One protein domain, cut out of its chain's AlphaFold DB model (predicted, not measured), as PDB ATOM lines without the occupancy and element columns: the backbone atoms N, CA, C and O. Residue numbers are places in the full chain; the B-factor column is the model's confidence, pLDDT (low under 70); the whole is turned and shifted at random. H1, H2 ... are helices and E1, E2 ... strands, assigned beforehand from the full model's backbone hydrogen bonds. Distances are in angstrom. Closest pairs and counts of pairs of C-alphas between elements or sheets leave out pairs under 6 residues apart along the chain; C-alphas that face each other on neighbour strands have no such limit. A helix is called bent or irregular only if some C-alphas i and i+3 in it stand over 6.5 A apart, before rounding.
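What this domain is: This is residues 31 to 179 of the 179 residues of an uncharacterized protein of Faecalibacterium prausnitzii (UniProt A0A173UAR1). A four-stranded sheet lies between helices: H2 packs slantwise on one face, while H1 packs over the E3 side of the other face, which also bears the short H5 over E2. Beyond H1 is the long bent helix H4, whose arm H4a crosses H1 without reaching the sheet and whose arm H4b turns back until its residues 143 to 146 graze the sheet. The printed part has 149 residues, with five named helices and four named strands in the order H1, H2, E1, E2, H3, H4, E3, E4, H5, and its class is mixed, helices and strands. The sheet runs E1, E2, E4, E3, all antiparallel. The whole is compact, with a radius of gyration of the C-alphas of 14.9 A and spans of 40 by 32 by 26 A.

How they stand to each other: H1, residues 32 to 48, is on the sheet of E1, residues 81 to 83, E2, residues 91 to 97, E4, residues 160 to 170, and E3, residues 149 to 157. Its height over the sheet is 7.7 A, and it runs slantwise to the strands, at 41 degrees to E3 on the local plane; the closest C-alphas of H1 and E3 are those of Glu 33 and Ala 154, 5.0 A apart. H2, residues 56 to 69, is on the opposite face at a height of 5.8 A, over E4 and E3, and its closest C-alphas to E3 are Ala 59 and Gly 151, 4.2 A apart. With helices on both faces, the arrangement has three layers. E1 and E2 form a hairpin, with N 82 and O 95 within hydrogen-bond range at 2.9 A. E2 and E4 are antiparallel neighbours, with N 94 and O 167 at 2.9 A. H3, residues 104 to 112, touches H1 at a steep tilt of 65 degrees, closest at the C-alphas of Val 36 and Val 107, 6.9 A apart. H4, residues 114 to 146, was assigned as one helix by its hydrogen bonds but is bent: C-alphas 131 and 134 are 9.4 A apart. Its arms are H4a, residues 114 to 131, and H4b, residues 134 to 146; H4b is irregular, with C-alphas 134 and 137 7.3 A apart. H4a touches H1 with its residues 117 to 125, at a steep tilt of 48 degrees, closest at the C-alphas of Ala 43 and Ile 121, 5.5 A apart. H4b touches H1 too, closest at the C-alphas of Tyr 48 and Arg 144, 5.4 A apart. E2, H3 with H4, and E3 make a split strand-helix-strand unit, two strands running the same way with E4 between them, and its crossover is right-handed. E3 and E4 form a hairpin, with N 153 and O 164 at 3.0 A. H5, residues 171 to 177, is on the same face as H1, over E2 and along the strands, at a height of 8.1 A. Every O i to N i+4 pair is within hydrogen-bond range in H1, H2, H3, H4a and H5, and 8 of 9 are in H4b.

Where its parts are: H1 begins at C-alpha 32, (-45.059, -14.256, -40.939), and is 24.3 A long; H2 is 19.8 A. E2 is 19.6 A long. H4a measures 26.0 A and H4b 19.6 A. E3 is 26.2 A long, and E4, 32.8 A, ends at C-alpha 170, (-41.057, -11.248, -9.219). H5 ends at C-alpha 177, (-31.335, -12.598, -14.252).

The domain as a whole: The two C-alphas farthest apart are those of Ser 88 and Ala 105, 44.2 A. The printed part has no cut, and H2 to E1 is the long link, with 11 residues between them. The mean pLDDT of the printed part is 92.2, and residue 179, the chain's last, is under 70.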
ATOM      1  N   SER A  31     -49.584 -12.556 -40.326       91.56
ATOM      2  CA  SER A  31     -48.269 -12.145 -40.818       91.56
ATOM      3  C   SER A  31     -47.226 -13.213 -40.463       91.56
ATOM      4  O   SER A  31     -47.387 -13.954 -39.490       91.56
ATOM      5  N   VAL A  32     -46.149 -13.313 -41.246       92.44
ATOM      6  CA  VAL A  32     -45.059 -14.256 -40.939       92.44
ATOM      7  C   VAL A  32     -44.455 -13.950 -39.564       92.44
ATOM      8  O   VAL A  32     -44.144 -14.866 -38.815       92.44
ATOM      9  N   GLU A  33     -44.361 -12.672 -39.189       94.94
ATOM     10  CA  GLU A  33     -43.877 -12.252 -37.869       94.94
ATOM     11  C   GLU A  33     -44.770 -12.774 -36.736       94.94
ATOM     12  O   GLU A  33     -44.262 -13.268 -35.733       94.94
ATOM     13  N   ASP A  34     -46.093 -12.726 -36.894       94.44
ATOM     14  CA  ASP A  34     -47.006 -13.239 -35.867       94.44
ATOM     15  C   ASP A  34     -46.956 -14.774 -35.781       94.44
ATOM     16  O   ASP A  34     -47.011 -15.327 -34.687       94.44
ATOM     17  N   GLN A  35     -46.773 -15.472 -36.908       92.75
ATOM     18  CA  GLN A  35     -46.565 -16.927 -36.906       92.75
ATOM     19  C   GLN A  35     -45.255 -17.314 -36.205       92.75
ATOM     20  O   GLN A  35     -45.244 -18.231 -35.386       92.75
ATOM     21  N   VAL A  36     -44.165 -16.589 -36.475       93.44
ATOM     22  CA  VAL A  36     -42.880 -16.778 -35.784       93.44
ATOM     23  C   VAL A  36     -43.035 -16.534 -34.285       93.44
ATOM     24  O   VAL A  36     -42.561 -17.337 -33.482       93.44
ATOM     25  N   ALA A  37     -43.725 -15.460 -33.898       95.06
ATOM     26  CA  ALA A  37     -43.989 -15.154 -32.498       95.06
ATOM     27  C   ALA A  37     -44.794 -16.266 -31.800       95.06
ATOM     28  O   ALA A  37     -44.458 -16.647 -30.682       95.06
ATOM     29  N   ASP A  38     -45.805 -16.833 -32.460       92.44
ATOM     30  CA  ASP A  38     -46.616 -17.928 -31.911       92.44
ATOM     31  C   ASP A  38     -45.821 -19.237 -31.757       92.44
ATOM     32  O   ASP A  38     -45.945 -19.927 -30.738       92.44
ATOM     33  N   ILE A  39     -44.973 -19.568 -32.739       91.56
ATOM     34  CA  ILE A  39     -44.062 -20.722 -32.669       91.56
ATOM     35  C   ILE A  39     -43.116 -20.561 -31.476       91.56
ATOM     36  O   ILE A  39     -42.973 -21.478 -30.666       91.56
ATOM     37  N   TYR A  40     -42.511 -19.381 -31.323       92.00
ATOM     38  CA  TYR A  40     -41.553 -19.130 -30.250       92.00
ATOM     39  C   TYR A  40     -42.220 -19.066 -28.871       92.00
ATOM     40  O   TYR A  40     -41.692 -19.625 -27.912       92.00
ATOM     41  N   GLN A  41     -43.415 -18.478 -28.765       93.88
ATOM     42  CA  GLN A  41     -44.221 -18.518 -27.542       93.88
ATOM     43  C   GLN A  41     -44.503 -19.969 -27.128       93.88
ATOM     44  O   GLN A  41     -44.351 -20.327 -25.960       93.88
ATOM     45  N   SER A  42     -44.890 -20.814 -28.088       91.25
ATOM     46  CA  SER A  42     -45.146 -22.238 -27.851       91.25
ATOM     47  C   SER A  42     -43.877 -22.967 -27.411       91.25
ATOM     48  O   SER A  42     -43.922 -23.788 -26.495       91.25
ATOM     49  N   ALA A  43     -42.731 -22.627 -28.005       90.19
ATOM     50  CA  ALA A  43     -41.445 -23.177 -27.607       90.19
ATOM     51  C   ALA A  43     -41.063 -22.779 -26.175       90.19
ATOM     52  O   ALA A  43     -40.711 -23.650 -25.381       90.19
ATOM     53  N   MET A  44     -41.203 -21.503 -25.807       90.38
ATOM     54  CA  MET A  44     -40.936 -21.027 -24.444       90.38
ATOM     55  C   MET A  44     -41.873 -21.670 -23.420       90.38
ATOM     56  O   MET A  44     -41.425 -22.102 -22.362       90.38
ATOM     57  N   ASN A  45     -43.154 -21.824 -23.762       92.19
ATOM     58  CA  ASN A  45     -44.109 -22.571 -22.946       92.19
ATOM     59  C   ASN A  45     -43.663 -24.023 -22.728       92.19
ATOM     60  O   ASN A  45     -43.653 -24.510 -21.599       92.19
ATOM     61  N   ALA A  46     -43.227 -24.707 -23.787       91.56
ATOM     62  CA  ALA A  46     -42.744 -26.079 -23.692       91.56
ATOM     63  C   ALA A  46     -41.436 -26.205 -22.893       91.56
ATOM     64  O   ALA A  46     -41.220 -27.233 -22.244       91.56
ATOM     65  N   VAL A  47     -40.563 -25.194 -22.954       89.44
ATOM     66  CA  VAL A  47     -39.301 -25.113 -22.202       89.44
ATOM     67  C   VAL A  47     -39.564 -24.907 -20.713       89.44
ATOM     68  O   VAL A  47     -39.061 -25.680 -19.902       89.44
ATOM     69  N   TYR A  48     -40.393 -23.928 -20.348       88.75
ATOM     70  CA  TYR A  48     -40.689 -23.614 -18.947       88.75
ATOM     71  C   TYR A  48     -41.826 -24.455 -18.347       88.75
ATOM     72  O   TYR A  48     -42.102 -24.363 -17.154       88.75
ATOM     73  N   GLY A  49     -42.504 -25.287 -19.141       92.06
ATOM     74  CA  GLY A  49     -43.656 -26.068 -18.683       92.06
ATOM     75  C   GLY A  49     -44.876 -25.201 -18.348       92.06
ATOM     76  O   GLY A  49     -45.618 -25.507 -17.411       92.06
ATOM     77  N   THR A  50     -45.066 -24.099 -19.073       92.56
ATOM     78  CA  THR A  50     -46.197 -23.174 -18.929       92.56
ATOM     79  C   THR A  50     -47.198 -23.342 -20.075       92.56
ATOM     80  O   THR A  50     -46.881 -23.918 -21.110       92.56
ATOM     81  N   GLU A  51     -48.413 -22.821 -19.908       94.38
ATOM     82  CA  GLU A  51     -49.463 -22.805 -20.944       94.38
ATOM     83  C   GLU A  51     -49.998 -21.376 -21.133       94.38
ATOM     84  O   GLU A  51     -51.201 -21.121 -21.149       94.38
ATOM     85  N   LEU A  52     -49.085 -20.403 -21.194       93.81
ATOM     86  CA  LEU A  52     -49.438 -18.988 -21.261       93.81
ATOM     87  C   LEU A  52     -49.760 -18.581 -22.698       93.81
ATOM     88  O   LEU A  52     -48.926 -18.732 -23.598       93.81
ATOM     89  N   SER A  53     -50.936 -17.993 -22.904       94.19
ATOM     90  CA  SER A  53     -51.259 -17.287 -24.146       94.19
ATOM     91  C   SER A  53     -50.231 -16.191 -24.432       94.19
ATOM     92  O   SER A  53     -49.691 -15.592 -23.503       94.19
ATOM     93  N   ASN A  54     -49.997 -15.901 -25.715       96.00
ATOM     94  CA  ASN A  54     -49.136 -14.797 -26.130       96.00
ATOM     95  C   ASN A  54     -49.782 -13.456 -25.729       96.00
ATOM     96  O   ASN A  54     -50.699 -12.977 -26.400       96.00
ATOM     97  N   ASP A  55     -49.363 -12.883 -24.600       98.19
ATOM     98  CA  ASP A  55     -49.931 -11.639 -24.083       98.19
ATOM     99  C   ASP A  55     -49.659 -10.488 -25.057       98.19
ATOM    100  O   ASP A  55     -48.508 -10.121 -25.292       98.19
ATOM    101  N   SER A  56     -50.716  -9.897 -25.615       97.19
ATOM    102  CA  SER A  56     -50.594  -8.897 -26.682       97.19
ATOM    103  C   SER A  56     -49.859  -7.629 -26.249       97.19
ATOM    104  O   SER A  56     -49.177  -7.009 -27.066       97.19
ATOM    105  N   THR A  57     -49.952  -7.250 -24.970       98.19
ATOM    106  CA  THR A  57     -49.241  -6.077 -24.449       98.19
ATOM    107  C   THR A  57     -47.750  -6.374 -24.357       98.19
ATOM    108  O   THR A  57     -46.934  -5.592 -24.840       98.19
ATOM    109  N   LEU A  58     -47.384  -7.530 -23.799       98.44
ATOM    110  CA  LEU A  58     -45.981  -7.931 -23.677       98.44
ATOM    111  C   LEU A  58     -45.355  -8.264 -25.043       98.44
ATOM    112  O   LEU A  58     -44.205  -7.914 -25.291       98.44
ATOM    113  N   ALA A  59     -46.116  -8.841 -25.974       98.19
ATOM    114  CA  ALA A  59     -45.686  -9.065 -27.353       98.19
ATOM    115  C   ALA A  59     -45.392  -7.747 -28.088       98.19
ATOM    116  O   ALA A  59     -44.398  -7.641 -28.812       98.19
ATOM    117  N   ALA A  60     -46.219  -6.716 -27.877       98.31
ATOM    118  CA  ALA A  60     -45.951  -5.381 -28.405       98.31
ATOM    119  C   ALA A  60     -44.668  -4.785 -27.803       98.31
ATOM    120  O   ALA A  60     -43.853  -4.235 -28.544       98.31
ATOM    121  N   MET A  61     -44.437  -4.957 -26.494       98.31
ATOM    122  CA  MET A  61     -43.180  -4.552 -25.848       98.31
ATOM    123  C   MET A  61     -41.970  -5.277 -26.446       98.31
ATOM    124  O   MET A  61     -40.966  -4.629 -26.731       98.31
ATOM    125  N   SER A  62     -42.078  -6.576 -26.736       98.38
ATOM    126  CA  SER A  62     -41.025  -7.322 -27.433       98.38
ATOM    127  C   SER A  62     -40.714  -6.742 -28.818       98.38
ATOM    128  O   SER A  62     -39.546  -6.552 -29.152       98.38
ATOM    129  N   LYS A  63     -41.736  -6.394 -29.618       98.19
ATOM    130  CA  LYS A  63     -41.533  -5.744 -30.931       98.19
ATOM    131  C   LYS A  63     -40.879  -4.360 -30.792       98.19
ATOM    132  O   LYS A  63     -40.026  -4.000 -31.604       98.19
ATOM    133  N   VAL A  64     -41.243  -3.582 -29.769       98.06
ATOM    134  CA  VAL A  64     -40.608  -2.283 -29.471       98.06
ATOM    135  C   VAL A  64     -39.145  -2.463 -29.062       98.06
ATOM    136  O   VAL A  64     -38.286  -1.729 -29.551       98.06
ATOM    137  N   ALA A  65     -38.847  -3.452 -28.217       97.56
ATOM    138  CA  ALA A  65     -37.493  -3.746 -27.765       97.56
ATOM    139  C   ALA A  65     -36.585  -4.163 -28.930       97.56
ATOM    140  O   ALA A  65     -35.491  -3.612 -29.050       97.56
ATOM    141  N   LEU A  66     -37.071  -5.034 -29.826       97.31
ATOM    142  CA  LEU A  66     -36.384  -5.396 -31.071       97.31
ATOM    143  C   LEU A  66     -36.057  -4.156 -31.907       97.31
ATOM    144  O   LEU A  66     -34.913  -3.946 -32.285       97.31
ATOM    145  N   ASN A  67     -37.037  -3.290 -32.163       97.06
ATOM    146  CA  ASN A  67     -36.810  -2.108 -32.997       97.06
ATOM    147  C   ASN A  67     -35.907  -1.050 -32.351       97.06
ATOM    148  O   ASN A  67     -35.260  -0.298 -33.073       97.06
ATOM    149  N   SER A  68     -35.868  -0.983 -31.020       96.94
ATOM    150  CA  SER A  68     -35.092   0.030 -30.293       96.94
ATOM    151  C   SER A  68     -33.655  -0.404 -30.000       96.94
ATOM    152  O   SER A  68     -32.776   0.446 -29.899       96.94
ATOM    153  N   ASN A  69     -33.409  -1.709 -29.854       96.69
ATOM    154  CA  ASN A  69     -32.103  -2.243 -29.452       96.69
ATOM    155  C   ASN A  69     -31.392  -3.019 -30.560       96.69
ATOM    156  O   ASN A  69     -30.285  -3.495 -30.326       96.69
ATOM    157  N   MET A  70     -31.985  -3.146 -31.750       96.12
ATOM    158  CA  MET A  70     -31.393  -3.846 -32.885       96.12
ATOM    159  C   MET A  70     -31.518  -3.023 -34.168       96.12
ATOM    160  O   MET A  70     -32.589  -2.507 -34.504       96.12
ATOM    161  N   ASN A  71     -30.416  -2.925 -34.911       95.12
ATOM    162  CA  ASN A  71     -30.406  -2.257 -36.210       95.12
ATOM    163  C   ASN A  71     -30.991  -3.147 -37.324       95.12
ATOM    164  O   ASN A  71     -31.257  -4.331 -37.135       95.12
ATOM    165  N   ASP A  72     -31.152  -2.589 -38.524       93.88
ATOM    166  CA  ASP A  72     -31.751  -3.311 -39.657       93.88
ATOM    167  C   ASP A  72     -30.900  -4.469 -40.197       93.88
ATOM    168  O   ASP A  72     -31.421  -5.328 -40.904       93.88
ATOM    169  N   ALA A  73     -29.619  -4.540 -39.824       92.00
ATOM    170  CA  ALA A  73     -28.753  -5.681 -40.111       92.00
ATOM    171  C   ALA A  73     -28.895  -6.816 -39.078       92.00
ATOM    172  O   ALA A  73     -28.218  -7.835 -39.200       92.00
ATOM    173  N   GLY A  74     -29.755  -6.651 -38.066       92.06
ATOM    174  CA  GLY A  74     -29.955  -7.639 -37.011       92.06
ATOM    175  C   GLY A  74     -28.885  -7.625 -35.921       92.06
ATOM    176  O   GLY A  74     -28.764  -8.577 -35.158       92.06
ATOM    177  N   VAL A  75     -28.078  -6.565 -35.850       93.50
ATOM    178  CA  VAL A  75     -27.044  -6.417 -34.821       93.50
ATOM    179  C   VAL A  75     -27.638  -5.681 -33.628       93.50
ATOM    180  O   VAL A  75     -28.213  -4.600 -33.795       93.50
ATOM    181  N   ILE A  76     -27.472  -6.244 -32.430       92.69
ATOM    182  CA  ILE A  76     -27.857  -5.585 -31.179       92.69
ATOM    183  C   ILE A  76     -26.969  -4.352 -30.975       92.69
ATOM    184  O   ILE A  76     -25.745  -4.447 -30.901       92.69
ATOM    185  N   THR A  77     -27.593  -3.179 -30.926       95.44
ATOM    186  CA  THR A  77     -26.952  -1.875 -30.701       95.44
ATOM    187  C   THR A  77     -27.219  -1.313 -29.305       95.44
ATOM    188  O   THR A  77     -26.577  -0.341 -28.916       95.44
ATOM    189  N   GLY A  78     -28.183  -1.888 -28.582       93.75
ATOM    190  CA  GLY A  78     -28.522  -1.544 -27.200       93.75
ATOM    191  C   GLY A  78     -28.268  -2.713 -26.251       93.75
ATOM    192  O   GLY A  78     -27.254  -3.399 -26.369       93.75
ATOM    193  N   SER A  79     -29.198  -2.943 -25.327       92.56
ATOM    194  CA  SER A  79     -29.168  -4.114 -24.445       92.56
ATOM    195  C   SER A  79     -29.940  -5.278 -25.066       92.56
ATOM    196  O   SER A  79     -31.024  -5.084 -25.615       92.56
ATOM    197  N   ASP A  80     -29.407  -6.489 -24.932       90.31
ATOM    198  CA  ASP A  80     -30.085  -7.754 -25.242       90.31
ATOM    199  C   ASP A  80     -31.088  -8.169 -24.150       90.31
ATOM    200  O   ASP A  80     -32.006  -8.950 -24.399       90.31
ATOM    201  N   MET A  81     -30.957  -7.589 -22.954       94.25
ATOM    202  CA  MET A  81     -31.894  -7.732 -21.848       94.25
ATOM    203  C   MET A  81     -32.350  -6.369 -21.320       94.25
ATOM    204  O   MET A  81     -31.540  -5.531 -20.917       94.25
ATOM    205  N   VAL A  82     -33.663  -6.140 -21.303       95.44
ATOM    206  CA  VAL A  82     -34.278  -4.882 -20.853       95.44
ATOM    207  C   VAL A  82     -35.171  -5.150 -19.651       95.44
ATOM    208  O   VAL A  82     -35.991  -6.064 -19.674       95.44
ATOM    209  N   PHE A  83     -35.038  -4.330 -18.612       96.19
ATOM    210  CA  PHE A  83     -35.815  -4.446 -17.383       96.19
ATOM    211  C   PHE A  83     -36.639  -3.186 -17.141       96.19
ATOM    212  O   PHE A  83     -36.135  -2.077 -17.310       96.19
ATOM    213  N   SER A  84     -37.873  -3.350 -16.673       96.50
ATOM    214  CA  SER A  84     -38.618  -2.253 -16.059       96.50
ATOM    215  C   SER A  84     -38.202  -2.044 -14.600       96.50
ATOM    216  O   SER A  84     -37.622  -2.924 -13.956       96.50
ATOM    217  N   GLU A  85     -38.585  -0.897 -14.047       96.12
ATOM    218  CA  GLU A  85     -38.721  -0.760 -12.597       96.12
ATOM    219  C   GLU A  85     -39.808  -1.720 -12.074       96.12
ATOM    220  O   GLU A  85     -40.728  -2.070 -12.830       96.12
ATOM    221  N   PRO A  86     -39.711  -2.179 -10.813       96.06
ATOM    222  CA  PRO A  86     -40.754  -2.988 -10.205       96.06
ATOM    223  C   PRO A  86     -42.050  -2.182 -10.052       96.06
ATOM    224  O   PRO A  86     -42.028  -1.010  -9.675       96.06
ATOM    225  N   ASP A  87     -43.189  -2.822 -10.310       94.56
ATOM    226  CA  ASP A  87     -44.496  -2.251  -9.992       94.56
ATOM    227  C   ASP A  87     -44.776  -2.270  -8.476       94.56
ATOM    228  O   ASP A  87     -43.978  -2.750  -7.664       94.56
ATOM    229  N   SER A  88     -45.936  -1.752  -8.065       94.94
ATOM    230  CA  SER A  88     -46.336  -1.714  -6.651       94.94
ATOM    231  C   SER A  88     -46.508  -3.097  -6.010       94.94
ATOM    232  O   SER A  88     -46.531  -3.193  -4.784       94.94
ATOM    233  N   ALA A  89     -46.611  -4.162  -6.811       94.25
ATOM    234  CA  ALA A  89     -46.664  -5.550  -6.364       94.25
ATOM    235  C   ALA A  89     -45.287  -6.244  -6.425       94.25
ATOM    236  O   ALA A  89     -45.199  -7.457  -6.220       94.25
ATOM    237  N   GLY A  90     -44.215  -5.498  -6.715       95.88
ATOM    238  CA  GLY A  90     -42.859  -6.025  -6.825       95.88
ATOM    239  C   GLY A  90     -42.630  -6.874  -8.077       95.88
ATOM    240  O   GLY A  90     -41.707  -7.689  -8.092       95.88
ATOM    241  N   LYS A  91     -43.460  -6.739  -9.120       97.00
ATOM    242  CA  LYS A  91     -43.260  -7.433 -10.399       97.00
ATOM    243  C   LYS A  91     -42.427  -6.588 -11.344       97.00
ATOM    244  O   LYS A  91     -42.624  -5.384 -11.456       97.00
ATOM    245  N   VAL A  92     -41.526  -7.240 -12.061       97.94
ATOM    246  CA  VAL A  92     -40.646  -6.632 -13.056       97.94
ATOM    247  C   VAL A  92     -40.982  -7.214 -14.419       97.94
ATOM    248  O   VAL A  92     -41.191  -8.424 -14.554       97.94
ATOM    249  N   ILE A  93     -41.035  -6.351 -15.430       98.06
ATOM    250  CA  ILE A  93     -41.065  -6.769 -16.826       98.06
ATOM    251  C   ILE A  93     -39.628  -6.950 -17.304       98.06
ATOM    252  O   ILE A  93     -38.815  -6.034 -17.185       98.06
ATOM    253  N   VAL A  94     -39.329  -8.131 -17.837       97.50
ATOM    254  CA  VAL A  94     -38.026  -8.486 -18.405       97.50
ATOM    255  C   VAL A  94     -38.224  -8.846 -19.868       97.50
ATOM    256  O   VAL A  94     -38.997  -9.751 -20.170       97.50
ATOM    257  N   THR A  95     -37.527  -8.164 -20.772       97.44
ATOM    258  CA  THR A  95     -37.502  -8.496 -22.199       97.44
ATOM    259  C   THR A  95     -36.142  -9.065 -22.569       97.44
ATOM    260  O   THR A  95     -35.125  -8.413 -22.353       97.44
ATOM    261  N   LEU A  96     -36.141 -10.265 -23.143       95.06
ATOM    262  CA  LEU A  96     -34.982 -10.952 -23.707       95.06
ATOM    263  C   LEU A  96     -35.021 -10.827 -25.230       95.06
ATOM    264  O   LEU A  96     -36.039 -11.163 -25.836       95.06
ATOM    265  N   ILE A  97     -33.936 -10.370 -25.846       93.75
ATOM    266  CA  ILE A  97     -33.796 -10.204 -27.295       93.75
ATOM    267  C   ILE A  97     -32.823 -11.260 -27.821       93.75
ATOM    268  O   ILE A  97     -31.700 -11.355 -27.337       93.75
ATOM    269  N   SER A  98     -33.242 -12.035 -28.825       90.38
ATOM    270  CA  SER A  98     -32.349 -12.973 -29.517       90.38
ATOM    271  C   SER A  98     -31.428 -12.216 -30.470       90.38
ATOM    272  O   SER A  98     -31.911 -11.474 -31.326       90.38
ATOM    273  N   ASP A  99     -30.116 -12.426 -30.363       84.06
ATOM    274  CA  ASP A  99     -29.127 -11.978 -31.350       84.06
ATOM    275  C   ASP A  99     -29.046 -12.918 -32.567       84.06
ATOM    276  O   ASP A  99     -28.497 -12.557 -33.610       84.06
ATOM    277  N   GLU A 100     -29.640 -14.108 -32.469       86.94
ATOM    278  CA  GLU A 100     -29.757 -15.059 -33.567       86.94
ATOM    279  C   GLU A 100     -31.053 -14.826 -34.352       86.94
ATOM    280  O   GLU A 100     -32.163 -14.987 -33.835       86.94
ATOM    281  N   GLY A 101     -30.898 -14.437 -35.620       87.44
ATOM    282  CA  GLY A 101     -31.994 -14.291 -36.572       87.44
ATOM    283  C   GLY A 101     -32.212 -15.559 -37.389       87.44
ATOM    284  O   GLY A 101     -31.259 -16.243 -37.757       87.44
ATOM    285  N   MET A 102     -33.467 -15.834 -37.726       89.62
ATOM    286  CA  MET A 102     -33.863 -16.973 -38.555       89.62
ATOM    287  C   MET A 102     -34.085 -16.523 -39.991       89.62
ATOM    288  O   MET A 102     -34.805 -15.558 -40.245       89.62
ATOM    289  N   THR A 103     -33.506 -17.236 -40.945       92.88
ATOM    290  CA  THR A 103     -33.740 -16.968 -42.363       92.88
ATOM    291  C   THR A 103     -35.200 -17.226 -42.730       92.88
ATOM    292  O   THR A 103     -35.904 -18.020 -42.104       92.88
ATOM    293  N   SER A 104     -35.655 -16.600 -43.815       88.06
ATOM    294  CA  SER A 104     -37.010 -16.836 -44.332       88.06
ATOM    295  C   SER A 104     -37.277 -18.322 -44.648       88.06
ATOM    296  O   SER A 104     -38.394 -18.796 -44.463       88.06
ATOM    297  N   ALA A 105     -36.255 -19.077 -45.070       89.25
ATOM    298  CA  ALA A 105     -36.372 -20.512 -45.340       89.25
ATOM    299  C   ALA A 105     -36.530 -21.348 -44.057       89.25
ATOM    300  O   ALA A 105     -37.331 -22.282 -44.029       89.25
ATOM    301  N   GLU A 106     -35.798 -21.012 -42.992       87.12
ATOM    302  CA  GLU A 106     -35.939 -21.676 -41.687       87.12
ATOM    303  C   GLU A 106     -37.307 -21.400 -41.070       87.12
ATOM    304  O   GLU A 106     -37.961 -22.326 -40.591       87.12
ATOM    305  N   VAL A 107     -37.773 -20.149 -41.145       88.44
ATOM    306  CA  VAL A 107     -39.116 -19.768 -40.694       88.44
ATOM    307  C   VAL A 107     -40.188 -20.557 -41.434       88.44
ATOM    308  O   VAL A 107     -41.051 -21.148 -40.791       88.44
ATOM    309  N   GLN A 108     -40.111 -20.624 -42.765       87.50
ATOM    310  CA  GLN A 108     -41.085 -21.371 -43.559       87.50
ATOM    311  C   GLN A 108     -41.098 -22.857 -43.180       87.50
ATOM    312  O   GLN A 108     -42.160 -23.439 -42.988       87.50
ATOM    313  N   LYS A 109     -39.919 -23.455 -42.970       87.81
ATOM    314  CA  LYS A 109     -39.812 -24.849 -42.531       87.81
ATOM    315  C   LYS A 109     -40.472 -25.086 -41.168       87.81
ATOM    316  O   LYS A 109     -41.151 -26.089 -41.005       87.81
ATOM    317  N   MET A 110     -40.300 -24.184 -40.203       86.38
ATOM    318  CA  MET A 110     -40.968 -24.303 -38.898       86.38
ATOM    319  C   MET A 110     -42.486 -24.117 -38.982       86.38
ATOM    320  O   MET A 110     -43.209 -24.716 -38.192       86.38
ATOM    321  N   ILE A 111     -42.966 -23.283 -39.907       86.69
ATOM    322  CA  ILE A 111     -44.403 -23.095 -40.153       86.69
ATOM    323  C   ILE A 111     -45.013 -24.365 -40.758       86.69
ATOM    324  O   ILE A 111     -46.087 -24.789 -40.334       86.69
ATOM    325  N   ASP A 112     -44.321 -24.979 -41.717       87.50
ATOM    326  CA  ASP A 112     -44.841 -26.123 -42.470       87.50
ATOM    327  C   ASP A 112     -44.670 -27.464 -41.734       87.50
ATOM    328  O   ASP A 112     -45.443 -28.394 -41.963       87.50
ATOM    329  N   ASP A 113     -43.668 -27.584 -40.855       85.88
ATOM    330  CA  ASP A 113     -43.297 -28.842 -40.205       85.88
ATOM    331  C   ASP A 113     -43.259 -28.738 -38.662       85.88
ATOM    332  O   ASP A 113     -42.273 -28.272 -38.071       85.88
ATOM    333  N   PRO A 114     -44.291 -29.261 -37.971       82.69
ATOM    334  CA  PRO A 114     -44.329 -29.326 -36.514       82.69
ATOM    335  C   PRO A 114     -43.173 -30.115 -35.882       82.69
ATOM    336  O   PRO A 114     -42.810 -29.844 -34.733       82.69
ATOM    337  N   ASP A 115     -42.583 -31.090 -36.581       87.38
ATOM    338  CA  ASP A 115     -41.455 -31.855 -36.045       87.38
ATOM    339  C   ASP A 115     -40.165 -31.024 -36.040       87.38
ATOM    340  O   ASP A 115     -39.360 -31.153 -35.112       87.38
ATOM    341  N   THR A 116     -40.015 -30.082 -36.978       86.00
ATOM    342  CA  THR A 116     -38.948 -29.073 -36.931       86.00
ATOM    343  C   THR A 116     -39.079 -28.195 -35.678       86.00
ATOM    344  O   THR A 116     -38.081 -27.953 -34.995       86.00
ATOM    345  N   VAL A 117     -40.297 -27.788 -35.300       84.62
ATOM    346  CA  VAL A 117     -40.534 -27.023 -34.057       84.62
ATOM    347  C   VAL A 117     -40.209 -27.857 -32.811       84.62
ATOM    348  O   VAL A 117     -39.550 -27.369 -31.893       84.62
ATOM    349  N   LYS A 118     -40.602 -29.137 -32.771       86.88
ATOM    350  CA  LYS A 118     -40.245 -30.038 -31.655       86.88
ATOM    351  C   LYS A 118     -38.735 -30.226 -31.529       86.88
ATOM    352  O   LYS A 118     -38.207 -30.200 -30.419       86.88
ATOM    353  N   ALA A 119     -38.039 -30.407 -32.652       87.56
ATOM    354  CA  ALA A 119     -36.587 -30.513 -32.669       87.56
ATOM    355  C   ALA A 119     -35.940 -29.233 -32.120       87.56
ATOM    356  O   ALA A 119     -35.039 -29.320 -31.288       87.56
ATOM    357  N   TYR A 120     -36.451 -28.063 -32.511       83.75
ATOM    358  CA  TYR A 120     -36.004 -26.775 -31.986       83.75
ATOM    359  C   TYR A 120     -36.183 -26.662 -30.463       83.75
ATOM    360  O   TYR A 120     -35.241 -26.322 -29.749       83.75
ATOM    361  N   ILE A 121     -37.352 -27.042 -29.937       85.69
ATOM    362  CA  ILE A 121     -37.624 -27.059 -28.489       85.69
ATOM    363  C   ILE A 121     -36.652 -27.980 -27.746       85.69
ATOM    364  O   ILE A 121     -36.100 -27.596 -26.715       85.69
ATOM    365  N   ASN A 122     -36.431 -29.192 -28.258       88.44
ATOM    366  CA  ASN A 122     -35.519 -30.153 -27.636       88.44
ATOM    367  C   ASN A 122     -34.075 -29.645 -27.628       88.44
ATOM    368  O   ASN A 122     -33.359 -29.879 -26.657       88.44
ATOM    369  N   LEU A 123     -33.656 -28.925 -28.672       85.31
ATOM    370  CA  LEU A 123     -32.345 -28.282 -28.708       85.31
ATOM    371  C   LEU A 123     -32.221 -27.205 -27.626       85.31
ATOM    372  O   LEU A 123     -31.237 -27.226 -26.892       85.31
ATOM    373  N   ILE A 124     -33.219 -26.327 -27.465       85.19
ATOM    374  CA  ILE A 124     -33.208 -25.309 -26.399       85.19
ATOM    375  C   ILE A 124     -33.097 -25.971 -25.021       85.19
ATOM    376  O   ILE A 124     -32.253 -25.581 -24.215       85.19
ATOM    377  N   LYS A 125     -33.910 -27.003 -24.760       87.00
ATOM    378  CA  LYS A 125     -33.866 -27.755 -23.496       87.00
ATOM    379  C   LYS A 125     -32.490 -28.359 -23.252       87.00
ATOM    380  O   LYS A 125     -31.920 -28.145 -22.191       87.00
ATOM    381  N   LEU A 126     -31.921 -29.028 -24.254       88.12
ATOM    382  CA  LEU A 126     -30.596 -29.634 -24.158       88.12
ATOM    383  C   LEU A 126     -29.499 -28.588 -23.898       88.12
ATOM    384  O   LEU A 126     -28.568 -28.834 -23.134       88.12
ATOM    385  N   GLU A 127     -29.569 -27.413 -24.523       84.06
ATOM    386  CA  GLU A 127     -28.615 -26.332 -24.256       84.06
ATOM    387  C   GLU A 127     -28.748 -25.778 -22.836       84.06
ATOM    388  O   GLU A 127     -27.733 -25.529 -22.181       84.06
ATOM    389  N   MET A 128     -29.976 -25.620 -22.344       84.06
ATOM    390  CA  MET A 128     -30.233 -25.226 -20.960       84.06
ATOM    391  C   MET A 128     -29.742 -26.284 -19.972       84.06
ATOM    392  O   MET A 128     -29.063 -25.932 -19.012       84.06
ATOM    393  N   GLU A 129     -30.005 -27.567 -20.227       87.69
ATOM    394  CA  GLU A 129     -29.494 -28.694 -19.440       87.69
ATOM    395  C   GLU A 129     -27.963 -28.692 -19.400       87.69
ATOM    396  O   GLU A 129     -27.370 -28.810 -18.332       87.69
ATOM    397  N   ASN A 130     -27.300 -28.473 -20.537       87.38
ATOM    398  CA  ASN A 130     -25.839 -28.412 -20.598       87.38
ATOM    399  C   ASN A 130     -25.256 -27.205 -19.847       87.38
ATOM    400  O   ASN A 130     -24.160 -27.303 -19.295       87.38
ATOM    401  N   LYS A 131     -25.956 -26.062 -19.841       84.19
ATOM    402  CA  LYS A 131     -25.518 -24.846 -19.136       84.19
ATOM    403  C   LYS A 131     -25.776 -24.921 -17.631       84.19
ATOM    404  O   LYS A 131     -24.938 -24.475 -16.854       84.19
ATOM    405  N   LEU A 132     -26.925 -25.457 -17.225       82.75
ATOM    406  CA  LEU A 132     -27.389 -25.467 -15.834       82.75
ATOM    407  C   LEU A 132     -27.024 -26.756 -15.088       82.75
ATOM    408  O   LEU A 132     -26.986 -26.767 -13.858       82.75
ATOM    409  N   GLY A 133     -26.746 -27.844 -15.809       91.25
ATOM    410  CA  GLY A 133     -26.425 -29.148 -15.242       91.25
ATOM    411  C   GLY A 133     -27.495 -29.618 -14.258       91.25
ATOM    412  O   GLY A 133     -28.688 -29.595 -14.551       91.25
ATOM    413  N   ALA A 134     -27.066 -29.992 -13.049       92.38
ATOM    414  CA  ALA A 134     -27.952 -30.460 -11.978       92.38
ATOM    415  C   ALA A 134     -28.994 -29.418 -11.518       92.38
ATOM    416  O   ALA A 134     -29.964 -29.780 -10.857       92.38
ATOM    417  N   SER A 135     -28.814 -28.140 -11.863       89.94
ATOM    418  CA  SER A 135     -29.754 -27.070 -11.522       89.94
ATOM    419  C   SER A 135     -30.879 -26.899 -12.545       89.94
ATOM    420  O   SER A 135     -31.766 -26.084 -12.304       89.94
ATOM    421  N   TYR A 136     -30.866 -27.626 -13.671       87.94
ATOM    422  CA  TYR A 136     -31.841 -27.451 -14.754       87.94
ATOM    423  C   TYR A 136     -33.293 -27.595 -14.279       87.94
ATOM    424  O   TYR A 136     -34.076 -26.660 -14.431       87.94
ATOM    425  N   ASP A 137     -33.637 -28.713 -13.634       92.12
ATOM    426  CA  ASP A 137     -35.013 -28.967 -13.184       92.12
ATOM    427  C   ASP A 137     -35.480 -27.933 -12.150       92.12
ATOM    428  O   ASP A 137     -36.617 -27.460 -12.196       92.12
ATOM    429  N   ILE A 138     -34.584 -27.541 -11.237       92.00
ATOM    430  CA  ILE A 138     -34.863 -26.530 -10.208       92.00
ATOM    431  C   ILE A 138     -35.106 -25.167 -10.864       92.00
ATOM    432  O   ILE A 138     -36.055 -24.471 -10.507       92.00
ATOM    433  N   TYR A 139     -34.280 -24.798 -11.843       88.44
ATOM    434  CA  TYR A 139     -34.414 -23.551 -12.585       88.44
ATOM    435  C   TYR A 139     -35.722 -23.505 -13.376       88.44
ATOM    436  O   TYR A 139     -36.463 -22.528 -13.277       88.44
ATOM    437  N   VAL A 140     -36.050 -24.571 -14.113       90.50
ATOM    438  CA  VAL A 140     -37.305 -24.662 -14.870       90.50
ATOM    439  C   VAL A 140     -38.505 -24.575 -13.929       90.50
ATOM    440  O   VAL A 140     -39.419 -23.798 -14.192       90.50
ATOM    441  N   ALA A 141     -38.492 -25.291 -12.800       92.88
ATOM    442  CA  ALA A 141     -39.564 -25.221 -11.807       92.88
ATOM    443  C   ALA A 141     -39.716 -23.814 -11.202       92.88
ATOM    444  O   ALA A 141     -40.840 -23.330 -11.046       92.88
ATOM    445  N   MET A 142     -38.602 -23.138 -10.903       92.62
ATOM    446  CA  MET A 142     -38.602 -21.758 -10.415       92.62
ATOM    447  C   MET A 142     -39.196 -20.804 -11.456       92.62
ATOM    448  O   MET A 142     -40.106 -20.043 -11.132       92.62
ATOM    449  N   MET A 143     -38.722 -20.858 -12.703       91.88
ATOM    450  CA  MET A 143     -39.213 -20.001 -13.784       91.88
ATOM    451  C   MET A 143     -40.695 -20.250 -14.063       91.88
ATOM    452  O   MET A 143     -41.465 -19.296 -14.153       91.88
ATOM    453  N   ARG A 144     -41.126 -21.515 -14.092       93.62
ATOM    454  CA  ARG A 144     -42.538 -21.894 -14.225       93.62
ATOM    455  C   ARG A 144     -43.418 -21.245 -13.160       93.62
ATOM    456  O   ARG A 144     -44.509 -20.780 -13.471       93.62
ATOM    457  N   ALA A 145     -42.962 -21.240 -11.908       94.25
ATOM    458  CA  ALA A 145     -43.693 -20.641 -10.795       94.25
ATOM    459  C   ALA A 145     -43.646 -19.102 -10.813       94.25
ATOM    460  O   ALA A 145     -44.549 -18.447 -10.296       94.25
ATOM    461  N   ALA A 146     -42.586 -18.524 -11.381       94.62
ATOM    462  CA  ALA A 146     -42.333 -17.091 -11.378       94.62
ATOM    463  C   ALA A 146     -43.022 -16.336 -12.521       94.62
ATOM    464  O   ALA A 146     -43.485 -15.212 -12.312       94.62
ATOM    465  N   ILE A 147     -43.066 -16.914 -13.726       95.50
ATOM    466  CA  ILE A 147     -43.602 -16.242 -14.912       95.50
ATOM    467  C   ILE A 147     -45.125 -16.149 -14.789       95.50
ATOM    468  O   ILE A 147     -45.845 -17.131 -14.950       95.50
ATOM    469  N   ALA A 148     -45.624 -14.939 -14.536       93.44
ATOM    470  CA  ALA A 148     -47.061 -14.680 -14.442       93.44
ATOM    471  C   ALA A 148     -47.695 -14.441 -15.820       93.44
ATOM    472  O   ALA A 148     -48.835 -14.824 -16.073       93.44
ATOM    473  N   ARG A 149     -46.955 -13.767 -16.705       97.31
ATOM    474  CA  ARG A 149     -47.367 -13.394 -18.061       97.31
ATOM    475  C   ARG A 149     -46.157 -13.472 -18.974       97.31
ATOM    476  O   ARG A 149     -45.045 -13.158 -18.547       97.31
ATOM    477  N   MET A 150     -46.387 -13.846 -20.225       97.38
ATOM    478  CA  MET A 150     -45.353 -13.913 -21.248       97.38
ATOM    479  C   MET A 150     -45.935 -13.478 -22.587       97.38
ATOM    480  O   MET A 150     -47.026 -13.914 -22.954       97.38
ATOM    481  N   GLY A 151     -45.210 -12.632 -23.306       98.00
ATOM    482  CA  GLY A 151     -45.538 -12.257 -24.671       98.00
ATOM    483  C   GLY A 151     -44.299 -12.265 -25.548       98.00
ATOM    484  O   GLY A 151     -43.242 -11.762 -25.170       98.00
ATOM    485  N   THR A 152     -44.443 -12.837 -26.730       97.62
ATOM    486  CA  THR A 152     -43.393 -12.955 -27.730       97.62
ATOM    487  C   THR A 152     -43.730 -12.053 -28.905       97.62
ATOM    488  O   THR A 152     -44.845 -12.075 -29.426       97.62
ATOM    489  N   GLY A 153     -42.748 -11.269 -29.340       97.31
ATOM    490  CA  GLY A 153     -42.812 -10.489 -30.568       97.31
ATOM    491  C   GLY A 153     -41.722 -10.925 -31.535       97.31
ATOM    492  O   GLY A 153     -40.622 -11.270 -31.106       97.31
ATOM    493  N   ALA A 154     -42.020 -10.871 -32.831       97.44
ATOM    494  CA  ALA A 154     -41.029 -11.023 -33.885       97.44
ATOM    495  C   ALA A 154     -41.028  -9.801 -34.806       97.44
ATOM    496  O   ALA A 154     -42.066  -9.153 -34.976       97.44
ATOM    497  N   VAL A 155     -39.863  -9.500 -35.378       96.81
ATOM    498  CA  VAL A 155     -39.662  -8.432 -36.365       96.81
ATOM    499  C   VAL A 155     -38.703  -8.918 -37.450       96.81
ATOM    500  O   VAL A 155     -37.689  -9.553 -37.150       96.81
ATOM    501  N   LYS A 156     -38.989  -8.598 -38.714       96.00
ATOM    502  CA  LYS A 156     -38.054  -8.814 -39.822       96.00
ATOM    503  C   LYS A 156     -36.997  -7.703 -39.878       96.00
ATOM    504  O   LYS A 156     -37.332  -6.521 -39.919       96.00
ATOM    505  N   LYS A 157     -35.718  -8.082 -39.921       94.44
ATOM    506  CA  LYS A 157     -34.563  -7.183 -40.084       94.44
ATOM    507  C   LYS A 157     -33.654  -7.759 -41.170       94.44
ATOM    508  O   LYS A 157     -33.120  -8.862 -41.030       94.44
ATOM    509  N   GLY A 158     -33.547  -7.051 -42.293       91.12
ATOM    510  CA  GLY A 158     -32.942  -7.593 -43.510       91.12
ATOM    511  C   GLY A 158     -33.695  -8.837 -43.998       91.12
ATOM    512  O   GLY A 158     -34.920  -8.820 -44.129       91.12
ATOM    513  N   ASP A 159     -32.965  -9.927 -44.233       90.62
ATOM    514  CA  ASP A 159     -33.524 -11.199 -44.721       90.62
ATOM    515  C   ASP A 159     -33.977 -12.157 -43.603       90.62
ATOM    516  O   ASP A 159     -34.575 -13.206 -43.884       90.62
ATOM    517  N   ASN A 160     -33.731 -11.776 -42.345       94.69
ATOM    518  CA  ASN A 160     -33.950 -12.614 -41.172       94.69
ATOM    519  C   ASN A 160     -35.098 -12.102 -40.294       94.69
ATOM    520  O   ASN A 160     -35.412 -10.911 -40.257       94.69
ATOM    521  N   TYR A 161     -35.692 -13.020 -39.542       95.75
ATOM    522  CA  TYR A 161     -36.679 -12.764 -38.503       95.75
ATOM    523  C   TYR A 161     -36.019 -12.900 -37.136       95.75
ATOM    524  O   TYR A 161     -35.399 -13.920 -36.842       95.75
ATOM    525  N   TYR A 162     -36.180 -11.878 -36.305       96.06
ATOM    526  CA  TYR A 162     -35.665 -11.839 -34.942       96.06
ATOM    527  C   TYR A 162     -36.822 -11.860 -33.960       96.06
ATOM    528  O   TYR A 162     -37.906 -11.352 -34.256       96.06
ATOM    529  N   VAL A 163     -36.582 -12.445 -32.794       96.56
ATOM    530  CA  VAL A 163     -37.588 -12.636 -31.752       96.56
ATOM    531  C   VAL A 163     -37.133 -12.018 -30.442       96.56
ATOM    532  O   VAL A 163     -35.945 -11.988 -30.122       96.56
ATOM    533  N   ALA A 164     -38.103 -11.544 -29.674       97.62
ATOM    534  CA  ALA A 164     -37.907 -11.156 -28.292       97.62
ATOM    535  C   ALA A 164     -39.059 -11.677 -27.433       97.62
ATOM    536  O   ALA A 164     -40.222 -11.684 -27.849       97.62
ATOM    537  N   VAL A 165     -38.736 -12.073 -26.208       97.00
ATOM    538  CA  VAL A 165     -39.688 -12.609 -25.236       97.00
ATOM    539  C   VAL A 165     -39.727 -11.672 -24.046       97.00
ATOM    540  O   VAL A 165     -38.709 -11.421 -23.409       97.00
ATOM    541  N   THR A 166     -40.909 -11.154 -23.745       98.31
ATOM    542  CA  THR A 166     -41.162 -10.301 -22.591       98.31
ATOM    543  C   THR A 166     -41.928 -11.098 -21.546       98.31
ATOM    544  O   THR A 166     -42.987 -11.649 -21.836       98.31
ATOM    545  N   MET A 167     -41.411 -11.148 -20.324       97.44
ATOM    546  CA  MET A 167     -41.990 -11.874 -19.197       97.44
ATOM    547  C   MET A 167     -42.250 -10.929 -18.029       97.44
ATOM    548  O   MET A 167     -41.483  -9.999 -17.790       97.44
ATOM    549  N   GLN A 168     -43.308 -11.196 -17.268       97.94
ATOM    550  CA  GLN A 168     -43.522 -10.590 -15.957       97.94
ATOM    551  C   GLN A 168     -43.132 -11.587 -14.866       97.94
ATOM    552  O   GLN A 168     -43.736 -12.658 -14.766       97.94
ATOM    553  N   VAL A 169     -42.159 -11.219 -14.034       96.94
ATOM    554  CA  VAL A 169     -41.617 -12.061 -12.954       96.94
ATOM    555  C   VAL A 169     -41.514 -11.270 -11.640       96.94
ATOM    556  O   VAL A 169     -41.548 -10.039 -11.668       96.94
ATOM    557  N   PRO A 170     -41.417 -11.922 -10.465       97.06
ATOM    558  CA  PRO A 170     -41.057 -11.248  -9.219       97.06
ATOM    559  C   PRO A 170     -39.693 -10.563  -9.322       97.06
ATOM    560  O   PRO A 170     -38.802 -11.042 -10.032       97.06
ATOM    561  N   LYS A 171     -39.513  -9.469  -8.579       95.12
ATOM    562  CA  LYS A 171     -38.257  -8.720  -8.532       95.12
ATOM    563  C   LYS A 171     -37.056  -9.608  -8.207       95.12
ATOM    564  O   LYS A 171     -36.019  -9.443  -8.834       95.12
ATOM    565  N   GLU A 172     -37.196 -10.556  -7.292       92.81
ATOM    566  CA  GLU A 172     -36.107 -11.439  -6.865       92.81
ATOM    567  C   GLU A 172     -35.610 -12.315  -8.022       92.81
ATOM    568  O   GLU A 172     -34.411 -12.538  -8.176       92.81
ATOM    569  N   VAL A 173     -36.534 -12.765  -8.878       92.31
ATOM    570  CA  VAL A 173     -36.210 -13.542 -10.080       92.31
ATOM    571  C   VAL A 173     -35.558 -12.650 -11.130       92.31
ATOM    572  O   VAL A 173     -34.541 -13.034 -11.699       92.31
ATOM    573  N   ALA A 174     -36.086 -11.442 -11.349       92.38
ATOM    574  CA  ALA A 174     -35.473 -10.478 -12.264       92.38
ATOM    575  C   ALA A 174     -34.061 -10.067 -11.817       92.38
ATOM    576  O   ALA A 174     -33.168  -9.951 -12.648       92.38
ATOM    577  N   ASP A 175     -33.834  -9.874 -10.518       89.62
ATOM    578  CA  ASP A 175     -32.511  -9.577  -9.968       89.62
ATOM    579  C   ASP A 175     -31.538 -10.739 -10.198       89.62
ATOM    580  O   ASP A 175     -30.389 -10.502 -10.561       89.62
ATOM    581  N   GLY A 176     -32.009 -11.986 -10.083       85.81
ATOM    582  CA  GLY A 176     -31.225 -13.174 -10.429       85.81
ATOM    583  C   GLY A 176     -30.861 -13.278 -11.914       85.81
ATOM    584  O   GLY A 176     -29.862 -13.904 -12.242       85.81
ATOM    585  N   MET A 177     -31.629 -12.649 -12.811       83.31
ATOM    586  CA  MET A 177     -31.335 -12.598 -14.252       83.31
ATOM    587  C   MET A 177     -30.322 -11.508 -14.636       83.31
ATOM    588  O   MET A 177     -29.819 -11.521 -15.754       83.31
ATOM    589  N   ARG A 178     -30.033 -10.553 -13.741       77.69
ATOM    590  CA  ARG A 178     -29.061  -9.470 -13.980       77.69
ATOM    591  C   ARG A 178     -27.603  -9.896 -13.755       77.69
ATOM    592  O   ARG A 178     -26.712  -9.114 -14.086       77.69
ATOM    593  N   GLY A 179     -27.381 -11.055 -13.127       55.06
ATOM    594  CA  GLY A 179     -26.082 -11.537 -12.640       55.06
ATOM    595  C   GLY A 179     -25.467 -12.639 -13.486       55.06
ATOM    596  O   GLY A 179     -26.226 -13.503 -13.973       55.06
TER     597      GLY A 179